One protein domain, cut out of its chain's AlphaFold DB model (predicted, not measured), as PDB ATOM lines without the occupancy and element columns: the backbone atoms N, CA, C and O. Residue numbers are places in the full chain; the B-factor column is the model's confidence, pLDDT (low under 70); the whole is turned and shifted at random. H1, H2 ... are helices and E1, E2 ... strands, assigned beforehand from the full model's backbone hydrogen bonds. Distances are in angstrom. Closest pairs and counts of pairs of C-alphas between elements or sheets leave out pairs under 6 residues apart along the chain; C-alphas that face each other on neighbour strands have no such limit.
ATOM      1  N   ALA A  19     -14.103 -31.275 -16.163       88.56
ATOM      2  CA  ALA A  19     -13.153 -30.247 -15.732       88.56
ATOM      3  C   ALA A  19     -13.795 -28.851 -15.701       88.56
ATOM      4  O   ALA A  19     -13.687 -28.165 -14.690       88.56
ATOM      5  N   GLU A  20     -14.544 -28.487 -16.743       90.06
ATOM      6  CA  GLU A  20     -15.246 -27.199 -16.854       90.06
ATOM      7  C   GLU A  20     -16.215 -26.956 -15.697       90.06
ATOM      8  O   GLU A  20     -16.158 -25.913 -15.049       90.06
ATOM      9  N   LYS A  21     -17.035 -27.958 -15.349       93.12
ATOM     10  CA  LYS A  21     -17.950 -27.876 -14.200       93.12
ATOM     11  C   LYS A  21     -17.193 -27.594 -12.901       93.12
ATOM     12  O   LYS A  21     -17.651 -26.803 -12.080       93.12
ATOM     13  N   TYR A  22     -16.042 -28.234 -12.697       93.50
ATOM     14  CA  TYR A  22     -15.233 -27.993 -11.503       93.50
ATOM     15  C   TYR A  22     -14.570 -26.615 -11.511       93.50
ATOM     16  O   TYR A  22     -14.566 -25.964 -10.468       93.50
ATOM     17  N   TYR A  23     -14.064 -26.145 -12.654       94.44
ATOM     18  CA  TYR A  23     -13.535 -24.785 -12.769       94.44
ATOM     19  C   TYR A  23     -14.619 -23.740 -12.492       94.44
ATOM     20  O   TYR A  23     -14.393 -22.837 -11.693       94.44
ATOM     21  N   ALA A  24     -15.827 -23.906 -13.040       95.06
ATOM     22  CA  ALA A  24     -16.957 -23.010 -12.786       95.06
ATOM     23  C   ALA A  24     -17.338 -22.949 -11.296       95.06
ATOM     24  O   ALA A  24     -17.596 -21.877 -10.755       95.06
ATOM     25  N   VAL A  25     -17.335 -24.090 -10.593       95.50
ATOM     26  CA  VAL A  25     -17.540 -24.121  -9.133       95.50
ATOM     27  C   VAL A  25     -16.416 -23.387  -8.393       95.50
ATOM     28  O   VAL A  25     -16.690 -22.677  -7.434       95.50
ATOM     29  N   MET A  26     -15.156 -23.531  -8.812       95.44
ATOM     30  CA  MET A  26     -14.032 -22.824  -8.185       95.44
ATOM     31  C   MET A  26     -14.105 -21.308  -8.402       95.44
ATOM     32  O   MET A  26     -13.929 -20.572  -7.433       95.44
ATOM     33  N   LYS A  27     -14.444 -20.852  -9.614       96.44
ATOM     34  CA  LYS A  27     -14.639 -19.426  -9.931       96.44
ATOM     35  C   LYS A  27     -15.774 -18.800  -9.126       96.44
ATOM     36  O   LYS A  27     -15.567 -17.760  -8.520       96.44
ATOM     37  N   ARG A  28     -16.923 -19.484  -9.007       97.12
ATOM     38  CA  ARG A  28     -18.031 -19.043  -8.131       97.12
ATOM     39  C   ARG A  28     -17.622 -18.895  -6.662       97.12
ATOM     40  O   ARG A  28     -18.205 -18.096  -5.950       97.12
ATOM     41  N   ASN A  29     -16.600 -19.629  -6.228       96.31
ATOM     42  CA  ASN A  29     -16.020 -19.524  -4.888       96.31
ATOM     43  C   ASN A  29     -14.839 -18.529  -4.816       96.31
ATOM     44  O   ASN A  29     -13.996 -18.658  -3.926       96.31
ATOM     45  N   GLY A  30     -14.705 -17.614  -5.783       95.75
ATOM     46  CA  GLY A  30     -13.647 -16.595  -5.834       95.75
ATOM     47  C   GLY A  30     -12.245 -17.127  -6.158       95.75
ATOM     48  O   GLY A  30     -11.255 -16.421  -5.987       95.75
ATOM     49  N   LYS A  31     -12.114 -18.387  -6.600       95.25
ATOM     50  CA  LYS A  31     -10.816 -19.006  -6.921       95.25
ATOM     51  C   LYS A  31     -10.571 -18.991  -8.418       95.25
ATOM     52  O   LYS A  31     -10.696 -20.021  -9.068       95.25
ATOM     53  N   GLU A  32     -10.204 -17.836  -8.952       96.81
ATOM     54  CA  GLU A  32      -9.858 -17.690 -10.374       96.81
ATOM     55  C   GLU A  32      -8.396 -18.036 -10.664       96.81
ATOM     56  O   GLU A  32      -8.065 -18.575 -11.722       96.81
ATOM     57  N   PHE A  33      -7.524 -17.788  -9.687       97.12
ATOM     58  CA  PHE A  33      -6.085 -17.971  -9.811       97.12
ATOM     59  C   PHE A  33      -5.542 -18.896  -8.724       97.12
ATOM     60  O   PHE A  33      -6.088 -19.014  -7.623       97.12
ATOM     61  N   LYS A  34      -4.423 -19.548  -9.027       94.88
ATOM     62  CA  LYS A  34      -3.690 -20.399  -8.098       94.88
ATOM     63  C   LYS A  34      -2.189 -20.212  -8.291       94.88
ATOM     64  O   LYS A  34      -1.678 -20.291  -9.400       94.88
ATOM     65  N   ARG A  35      -1.457 -20.085  -7.184       93.56
ATOM     66  CA  ARG A  35       0.011 -20.086  -7.195       93.56
ATOM     67  C   ARG A  35       0.548 -21.461  -7.594       93.56
ATOM     68  O   ARG A  35       0.208 -22.465  -6.965       93.56
ATOM     69  N   CYS A  36       1.449 -21.505  -8.572       92.00
ATOM     70  CA  CYS A  36       2.209 -22.702  -8.911       92.00
ATOM     71  C   CYS A  36       3.446 -22.801  -7.989       92.00
ATOM     72  O   CYS A  36       4.377 -22.003  -8.113       92.00
ATOM     73  N   PRO A  37       3.521 -23.777  -7.062       87.00
ATOM     74  CA  PRO A  37       4.597 -23.883  -6.080       87.00
ATOM     75  C   PRO A  37       5.884 -24.473  -6.668       87.00
ATOM     76  O   PRO A  37       6.818 -24.742  -5.919       87.00
ATOM     77  N   PHE A  38       5.932 -24.720  -7.980       79.00
ATOM     78  CA  PHE A  38       6.982 -25.496  -8.631       79.00
ATOM     79  C   PHE A  38       8.403 -24.982  -8.330       79.00
ATOM     80  O   PHE A  38       9.301 -25.800  -8.153       79.00
ATOM     81  N   TYR A  39       8.576 -23.667  -8.156       70.00
ATOM     82  CA  TYR A  39       9.887 -23.020  -7.975       70.00
ATOM     83  C   TYR A  39      10.098 -22.382  -6.596       70.00
ATOM     84  O   TYR A  39      11.088 -21.698  -6.376       70.00
ATOM     85  N   ASN A  40       9.180 -22.598  -5.645       63.88
ATOM     86  CA  ASN A  40       9.294 -22.047  -4.285       63.88
ATOM     87  C   ASN A  40       9.816 -23.062  -3.254       63.88
ATOM     88  O   ASN A  40       9.670 -22.847  -2.056       63.88
ATOM     89  N   GLY A  41      10.391 -24.190  -3.679       55.47
ATOM     90  CA  GLY A  41      10.777 -25.252  -2.754       55.47
ATOM     91  C   GLY A  41      12.105 -25.899  -3.106       55.47
ATOM     92  O   GLY A  41      12.347 -26.234  -4.261       55.47
ATOM     93  N   LYS A  42      12.893 -26.203  -2.067       60.59
ATOM     94  CA  LYS A  42      14.153 -26.981  -2.050       60.59
ATOM     95  C   LYS A  42      14.151 -28.283  -2.883       60.59
ATOM     96  O   LYS A  42      15.177 -28.929  -3.033       60.59
ATOM     97  N   LYS A  43      12.988 -28.718  -3.375       66.75
ATOM     98  CA  LYS A  43      12.749 -30.008  -4.022       66.75
ATOM     99  C   LYS A  43      13.331 -30.110  -5.436       66.75
ATOM    100  O   LYS A  43      13.630 -31.224  -5.859       66.75
ATOM    101  N   TYR A  44      13.471 -28.994  -6.158       72.00
ATOM    102  CA  TYR A  44      13.983 -28.974  -7.532       72.00
ATOM    103  C   TYR A  44      14.992 -27.838  -7.722       72.00
ATOM    104  O   TYR A  44      14.678 -26.813  -8.317       72.00
ATOM    105  N   SER A  45      16.201 -28.024  -7.191       73.75
ATOM    106  CA  SER A  45      17.269 -27.016  -7.217       73.75
ATOM    107  C   SER A  45      17.706 -26.605  -8.625       73.75
ATOM    108  O   SER A  45      18.235 -25.515  -8.794       73.75
ATOM    109  N   GLN A  46      17.465 -27.443  -9.637       74.62
ATOM    110  CA  GLN A  46      17.825 -27.143 -11.023       74.62
ATOM    111  C   GLN A  46      16.952 -26.070 -11.687       74.62
ATOM    112  O   GLN A  46      17.201 -25.721 -12.834       74.62
ATOM    113  N   PHE A  47      15.913 -25.577 -11.009       79.12
ATOM    114  CA  PHE A  47      15.065 -24.530 -11.550       79.12
ATOM    115  C   PHE A  47      15.025 -23.309 -10.628       79.12
ATOM    116  O   PHE A  47      14.709 -23.420  -9.443       79.12
ATOM    117  N   SER A  48      15.319 -22.134 -11.187       80.38
ATOM    118  CA  SER A  48      15.358 -20.869 -10.448       80.38
ATOM    119  C   SER A  48      13.958 -20.366 -10.057       80.38
ATOM    120  O   SER A  48      12.953 -20.772 -10.639       80.38
ATOM    121  N   LYS A  49      13.878 -19.427  -9.100       75.31
ATOM    122  CA  LYS A  49      12.613 -18.783  -8.685       75.31
ATOM    123  C   LYS A  49      11.872 -18.125  -9.862       75.31
ATOM    124  O   LYS A  49      10.644 -18.165  -9.895       75.31
ATOM    125  N   ASN A  50      12.619 -17.598 -10.835       81.69
ATOM    126  CA  ASN A  50      12.098 -16.880 -12.006       81.69
ATOM    127  C   ASN A  50      11.829 -17.807 -13.203       81.69
ATOM    128  O   ASN A  50      11.307 -17.380 -14.226       81.69
ATOM    129  N   GLU A  51      12.178 -19.088 -13.091       84.31
ATOM    130  CA  GLU A  51      12.058 -20.049 -14.185       84.31
ATOM    131  C   GLU A  51      10.594 -20.340 -14.546       84.31
ATOM    132  O   GLU A  51      10.295 -20.681 -15.685       84.31
ATOM    133  N   HIS A  52       9.667 -20.155 -13.596       87.69
ATOM    134  CA  HIS A  52       8.234 -20.207 -13.890       87.69
ATOM    135  C   HIS A  52       7.859 -19.218 -14.984       87.69
ATOM    136  O   HIS A  52       7.252 -19.603 -15.977       87.69
ATOM    137  N   ASP A  53       8.210 -17.954 -14.772       88.12
ATOM    138  CA  ASP A  53       7.737 -16.849 -15.595       88.12
ATOM    139  C   ASP A  53       8.470 -16.846 -16.940       88.12
ATOM    140  O   ASP A  53       7.888 -16.481 -17.953       88.12
ATOM    141  N   LYS A  54       9.693 -17.393 -16.990       89.12
ATOM    142  CA  LYS A  54      10.376 -17.720 -18.251       89.12
ATOM    143  C   LYS A  54       9.654 -18.805 -19.054       89.12
ATOM    144  O   LYS A  54       9.510 -18.673 -20.263       89.12
ATOM    145  N   LEU A  55       9.220 -19.889 -18.405       87.69
ATOM    146  CA  LEU A  55       8.532 -20.992 -19.088       87.69
ATOM    147  C   LEU A  55       7.067 -20.681 -19.404       87.69
ATOM    148  O   LEU A  55       6.498 -21.290 -20.308       87.69
ATOM    149  N   ASN A  56       6.446 -19.786 -18.640       89.44
ATOM    150  CA  ASN A  56       5.037 -19.438 -18.747       89.44
ATOM    151  C   ASN A  56       4.821 -17.913 -18.667       89.44
ATOM    152  O   ASN A  56       4.166 -17.439 -17.733       89.44
ATOM    153  N   PRO A  57       5.345 -17.141 -19.637       91.00
ATOM    154  CA  PRO A  57       5.311 -15.677 -19.596       91.00
ATOM    155  C   PRO A  57       3.889 -15.112 -19.668       91.00
ATOM    156  O   PRO A  57       3.627 -14.031 -19.156       91.00
ATOM    157  N   GLN A  58       2.952 -15.861 -20.258       91.94
ATOM    158  CA  GLN A  58       1.546 -15.462 -20.367       91.94
ATOM    159  C   GLN A  58       0.814 -15.478 -19.019       91.94
ATOM    160  O   GLN A  58      -0.142 -14.733 -18.827       91.94
ATOM    161  N   PHE A  59       1.242 -16.331 -18.086       90.88
ATOM    162  CA  PHE A  59       0.582 -16.502 -16.794       90.88
ATOM    163  C   PHE A  59       1.624 -16.513 -15.677       90.88
ATOM    164  O   PHE A  59       1.912 -17.587 -15.142       90.88
ATOM    165  N   PRO A  60       2.206 -15.356 -15.322       90.38
ATOM    166  CA  PRO A  60       3.236 -15.288 -14.299       90.38
ATOM    167  C   PRO A  60       2.692 -15.676 -12.919       90.38
ATOM    168  O   PRO A  60       1.510 -15.524 -12.588       90.38
ATOM    169  N   ASN A  61       3.573 -16.202 -12.075       88.06
ATOM    170  CA  ASN A  61       3.230 -16.490 -10.688       88.06
ATOM    171  C   ASN A  61       3.037 -15.180  -9.890       88.06
ATOM    172  O   ASN A  61       3.742 -14.209 -10.136       88.06
ATOM    173  N   PRO A  62       2.140 -15.135  -8.879       90.50
ATOM    174  CA  PRO A  62       1.304 -16.224  -8.367       90.50
ATOM    175  C   PRO A  62      -0.072 -16.342  -9.050       90.50
ATOM    176  O   PRO A  62      -0.877 -17.173  -8.626       90.50
ATOM    177  N   ARG A  63      -0.371 -15.523 -10.067       93.56
ATOM    178  CA  ARG A  63      -1.707 -15.403 -10.675       93.56
ATOM    179  C   ARG A  63      -1.879 -16.320 -11.888       93.56
ATOM    180  O   ARG A  63      -2.274 -15.883 -12.962       93.56
ATOM    181  N   VAL A  64      -1.618 -17.615 -11.714       94.12
ATOM    182  CA  VAL A  64      -1.829 -18.598 -12.788       94.12
ATOM    183  C   VAL A  64      -3.311 -19.002 -12.821       94.12
ATOM    184  O   VAL A  64      -3.814 -19.445 -11.783       94.12
ATOM    185  N   PRO A  65      -4.024 -18.891 -13.959       96.75
ATOM    186  CA  PRO A  65      -5.425 -19.306 -14.053       96.75
ATOM    187  C   PRO A  65      -5.621 -20.771 -13.655       96.75
ATOM    188  O   PRO A  65      -4.786 -21.628 -13.969       96.75
ATOM    189  N   ILE A  66      -6.722 -21.090 -12.972       96.44
ATOM    190  CA  ILE A  66      -6.990 -22.455 -12.488       96.44
ATOM    191  C   ILE A  66      -7.063 -23.504 -13.611       96.44
ATOM    192  O   ILE A  66      -6.726 -24.663 -13.380       96.44
ATOM    193  N   GLU A  67      -7.424 -23.108 -14.831       95.06
ATOM    194  CA  GLU A  67      -7.479 -23.953 -16.029       95.06
ATOM    195  C   GLU A  67      -6.103 -24.450 -16.459       95.06
ATOM    196  O   GLU A  67      -5.982 -25.460 -17.162       95.06
ATOM    197  N   GLN A  68      -5.050 -23.769 -16.011       94.88
ATOM    198  CA  GLN A  68      -3.676 -24.197 -16.205       94.88
ATOM    199  C   GLN A  68      -3.268 -25.286 -15.215       94.88
ATOM    200  O   GLN A  68      -2.104 -25.657 -15.201       94.88
ATOM    201  N   PHE A  69      -4.168 -25.839 -14.402       94.38
ATOM    202  CA  PHE A  69      -3.869 -26.940 -13.491       94.38
ATOM    203  C   PHE A  69      -4.731 -28.148 -13.824       94.38
ATOM    204  O   PHE A  69      -5.946 -28.055 -13.933       94.38
ATOM    205  N   ASP A  70      -4.105 -29.312 -13.941       92.75
ATOM    206  CA  ASP A  70      -4.841 -30.564 -14.081       92.75
ATOM    207  C   ASP A  70      -5.508 -30.969 -12.762       92.75
ATOM    208  O   ASP A  70      -5.142 -30.496 -11.686       92.75
ATOM    209  N   PHE A  71      -6.469 -31.889 -12.815       92.00
ATOM    210  CA  PHE A  71      -7.127 -32.389 -11.609       92.00
ATOM    211  C   PHE A  71      -6.376 -33.584 -11.000       92.00
ATOM    212  O   PHE A  71      -5.739 -34.385 -11.686       92.00
ATOM    213  N   GLN A  72      -6.473 -33.726  -9.680       91.25
ATOM    214  CA  GLN A  72      -6.046 -34.899  -8.923       91.25
ATOM    215  C   GLN A  72      -7.137 -35.307  -7.932       91.25
ATOM    216  O   GLN A  72      -7.755 -34.465  -7.283       91.25
ATOM    217  N   TYR A  73      -7.385 -36.609  -7.814       88.62
ATOM    218  CA  TYR A  73      -8.345 -37.121  -6.840       88.62
ATOM    219  C   TYR A  73      -7.668 -37.286  -5.480       88.62
ATOM    220  O   TYR A  73      -6.773 -38.122  -5.310       88.62
ATOM    221  N   GLU A  74      -8.098 -36.494  -4.507       90.12
ATOM    222  CA  GLU A  74      -7.605 -36.551  -3.139       90.12
ATOM    223  C   GLU A  74      -8.402 -37.613  -2.374       90.12
ATOM    224  O   GLU A  74      -9.516 -37.368  -1.911       90.12
ATOM    225  N   LYS A  75      -7.833 -38.823  -2.262       87.56
ATOM    226  CA  LYS A  75      -8.517 -39.982  -1.661       87.56
ATOM    227  C   LYS A  75      -9.021 -39.723  -0.240       87.56
ATOM    228  O   LYS A  75     -10.128 -40.142   0.070       87.56
ATOM    229  N   SER A  76      -8.237 -39.028   0.588       92.38
ATOM    230  CA  SER A  76      -8.593 -38.715   1.981       92.38
ATOM    231  C   SER A  76      -9.857 -37.862   2.086       92.38
ATOM    232  O   SER A  76     -10.657 -38.069   2.986       92.38
ATOM    233  N   LYS A  77     -10.069 -36.945   1.136       92.50
ATOM    234  CA  LYS A  77     -11.227 -36.040   1.111       92.50
ATOM    235  C   LYS A  77     -12.316 -36.474   0.129       92.50
ATOM    236  O   LYS A  77     -13.264 -35.729  -0.083       92.50
ATOM    237  N   LYS A  78     -12.140 -37.630  -0.522       92.19
ATOM    238  CA  LYS A  78     -13.022 -38.173  -1.569       92.19
ATOM    239  C   LYS A  78     -13.472 -37.123  -2.605       92.19
ATOM    240  O   LYS A  78     -14.613 -37.133  -3.055       92.19
ATOM    241  N   ARG A  79     -12.579 -36.204  -2.995       91.56
ATOM    242  CA  ARG A  79     -12.901 -35.094  -3.911       91.56
ATOM    243  C   ARG A  79     -11.793 -34.829  -4.920       91.56
ATOM    244  O   ARG A  79     -10.624 -35.136  -4.680       91.56
ATOM    245  N   TRP A  80     -12.158 -34.210  -6.037       90.19
ATOM    246  CA  TRP A  80     -11.198 -33.710  -7.018       90.19
ATOM    247  C   TRP A  80     -10.676 -32.338  -6.598       90.19
ATOM    248  O   TRP A  80     -11.444 -31.449  -6.238       90.19
ATOM    249  N   THR A  81      -9.361 -32.167  -6.643       94.06
ATOM    250  CA  THR A  81      -8.680 -30.893  -6.399       94.06
ATOM    251  C   THR A  81      -7.742 -30.582  -7.558       94.06
ATOM    252  O   THR A  81      -7.424 -31.460  -8.360       94.06
ATOM    253  N   LEU A  82      -7.296 -29.330  -7.673       94.50
ATOM    254  CA  LEU A  82      -6.259 -28.971  -8.640       94.50
ATOM    255  C   LEU A  82      -4.916 -29.563  -8.203       94.50
ATOM    256  O   LEU A  82      -4.545 -29.474  -7.026       94.50
ATOM    257  N   GLN A  83      -4.159 -30.100  -9.155       92.69
ATOM    258  CA  GLN A  83      -2.773 -30.518  -8.973       92.69
ATOM    259  C   GLN A  83      -1.931 -29.386  -8.404       92.69
ATOM    260  O   GLN A  83      -2.252 -28.209  -8.559       92.69
ATOM    261  N   ALA A  84      -0.850 -29.740  -7.713       91.75
ATOM    262  CA  ALA A  84       0.030 -28.742  -7.121       91.75
ATOM    263  C   ALA A  84       0.602 -27.798  -8.189       91.75
ATOM    264  O   ALA A  84       0.570 -26.592  -7.991       91.75
ATOM    265  N   TYR A  85       1.071 -28.339  -9.313       92.12
ATOM    266  CA  TYR A  85       1.783 -27.604 -10.357       92.12
ATOM    267  C   TYR A  85       0.873 -27.289 -11.545       92.12
ATOM    268  O   TYR A  85      -0.018 -28.081 -11.859       92.12
ATOM    269  N   CYS A  86       1.121 -26.163 -12.214       93.38
ATOM    270  CA  CYS A  86       0.461 -25.870 -13.480       93.38
ATOM    271  C   CYS A  86       0.970 -26.819 -14.584       93.38
ATOM    272  O   CYS A  86       2.037 -27.428 -14.459       93.38
ATOM    273  N   LYS A  87       0.211 -26.943 -15.672       92.12
ATOM    274  CA  LYS A  87       0.445 -27.830 -16.817       92.12
ATOM    275  C   LYS A  87       1.810 -27.588 -17.447       92.12
ATOM    276  O   LYS A  87       2.530 -28.549 -17.706       92.12
ATOM    277  N   VAL A  88       2.188 -26.321 -17.632       91.25
ATOM    278  CA  VAL A  88       3.472 -25.926 -18.231       91.25
ATOM    279  C   VAL A  88       4.639 -26.415 -17.376       91.25
ATOM    280  O   VAL A  88       5.489 -27.167 -17.851       91.25
ATOM    281  N   CYS A  89       4.642 -26.091 -16.084       90.62
ATOM    282  CA  CYS A  89       5.718 -26.502 -15.184       90.62
ATOM    283  C   CYS A  89       5.729 -28.012 -14.940       90.62
ATOM    284  O   CYS A  89       6.793 -28.620 -14.862       90.62
ATOM    285  N   TYR A  90       4.558 -28.651 -14.873       90.19
ATOM    286  CA  TYR A  90       4.465 -30.106 -14.797       90.19
ATOM    287  C   TYR A  90       5.030 -30.785 -16.051       90.19
ATOM    288  O   TYR A  90       5.712 -31.806 -15.938       90.19
ATOM    289  N   LYS A  91       4.795 -30.218 -17.242       89.75
ATOM    290  CA  LYS A  91       5.390 -30.696 -18.492       89.75
ATOM    291  C   LYS A  91       6.907 -30.526 -18.472       89.75
ATOM    292  O   LYS A  91       7.604 -31.517 -18.655       89.75
ATOM    293  N   ALA A  92       7.414 -29.334 -18.156       89.06
ATOM    294  CA  ALA A  92       8.853 -29.075 -18.069       89.06
ATOM    295  C   ALA A  92       9.553 -30.016 -17.076       89.06
ATOM    296  O   ALA A  92      10.583 -30.618 -17.376       89.06
ATOM    297  N   TYR A  93       8.940 -30.239 -15.913       88.31
ATOM    298  CA  TYR A  93       9.390 -31.234 -14.946       88.31
ATOM    299  C   TYR A  93       9.445 -32.644 -15.510       88.31
ATOM    300  O   TYR A  93      10.420 -33.372 -15.314       88.31
ATOM    301  N   ARG A  94       8.355 -33.058 -16.159       89.00
ATOM    302  CA  ARG A  94       8.231 -34.388 -16.734       89.00
ATOM    303  C   ARG A  94       9.284 -34.587 -17.814       89.00
ATOM    304  O   ARG A  94       9.902 -35.646 -17.816       89.00
ATOM    305  N   ASP A  95       9.516 -33.586 -18.651       88.62
ATOM    306  CA  ASP A  95      10.512 -33.609 -19.718       88.62
ATOM    307  C   ASP A  95      11.928 -33.677 -19.140       88.62
ATOM    308  O   ASP A  95      12.684 -34.571 -19.515       88.62
TER     309      ASP A  95
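What this domain is: This is residues 19 to 95 of the 336 residues of the protein "HNH domain-containing protein" of Candidatus Kaiserbacteria bacterium RIFCSPLOWO2_01_FULL_52_12b (UniProt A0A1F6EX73). Two small groups of elements lie toward opposite ends of the longest axis, H1 with the hairpin of E1 and E2 toward one end and the short helices H2 and H3 toward the other, and long stretches without named elements run between them. Residues 29 to 50 cross from the first group to the second and residues 56 to 70 cross back; a short antiparallel pairing of residues 33 to 34 with 64 to 65 ties these two stretches together. The printed part has 77 residues with three named helices and two named strands, in the order H1, H2, E1, E2, H3; the sheet is E1 - E2, antiparallel. The class is mixed, helices and strands, with 32 residues in named elements, under half of those printed. The whole is compact, with a radius of gyration of the C-alphas of 13.0 A and spans of 34 by 27 by 19 A.

Where its parts are: H1, residues 19 to 28, is 14.4 A long and begins at C-alpha 19, (-13.153, -30.247, -15.732). H2, residues 51 to 55, is 6.1 A long and begins at C-alpha 51, (12.058, -20.049, -14.185). E1, residues 71 to 74, is 9.4 A long, and E2, residues 79 to 82, is 10.2 A long. H3, residues 87 to 95, is 12.0 A long and ends at C-alpha 95, (10.512, -33.609, -19.718).

How they stand to each other: H1 and E2 are near each other, with 8 pairs of C-alphas within 10 A. The closest C-alphas of H1 and E1 are those of Ala 19 and Phe 71, 7.6 A apart. H1 and H2 are apart, and so are H1 and H3. E1 and E2 form a hairpin of antiparallel neighbour strands, with 137 degrees between their directions. C-alphas 73 and 80 face each other at 4.5 A. N 72 and O 81, at 2.8 A, and N 81 and O 72, at 2.9 A, are within hydrogen-bond range. H2 and H3 only just touch, with 3 pairs of C-alphas within 8 A; the closest are those of His 52 and Cys 89, 6.9 A apart. E1 and H3 are apart, as are H2 and E2. In H1, H2 and H3 every O i to N i+4 pair is within hydrogen-bond range.

The domain as a whole: The two C-alphas farthest apart are those of Arg 28 and Gln 46, at 36.9 A. The printed part has no cut. The links from H1 to H2, with 22 residues, and from H2 to E1, with 15, are long; those from E1 to E2 and from E2 to H3 are tight. The mean pLDDT of the printed part is 88.6, and residues 40 to 43 are under 70.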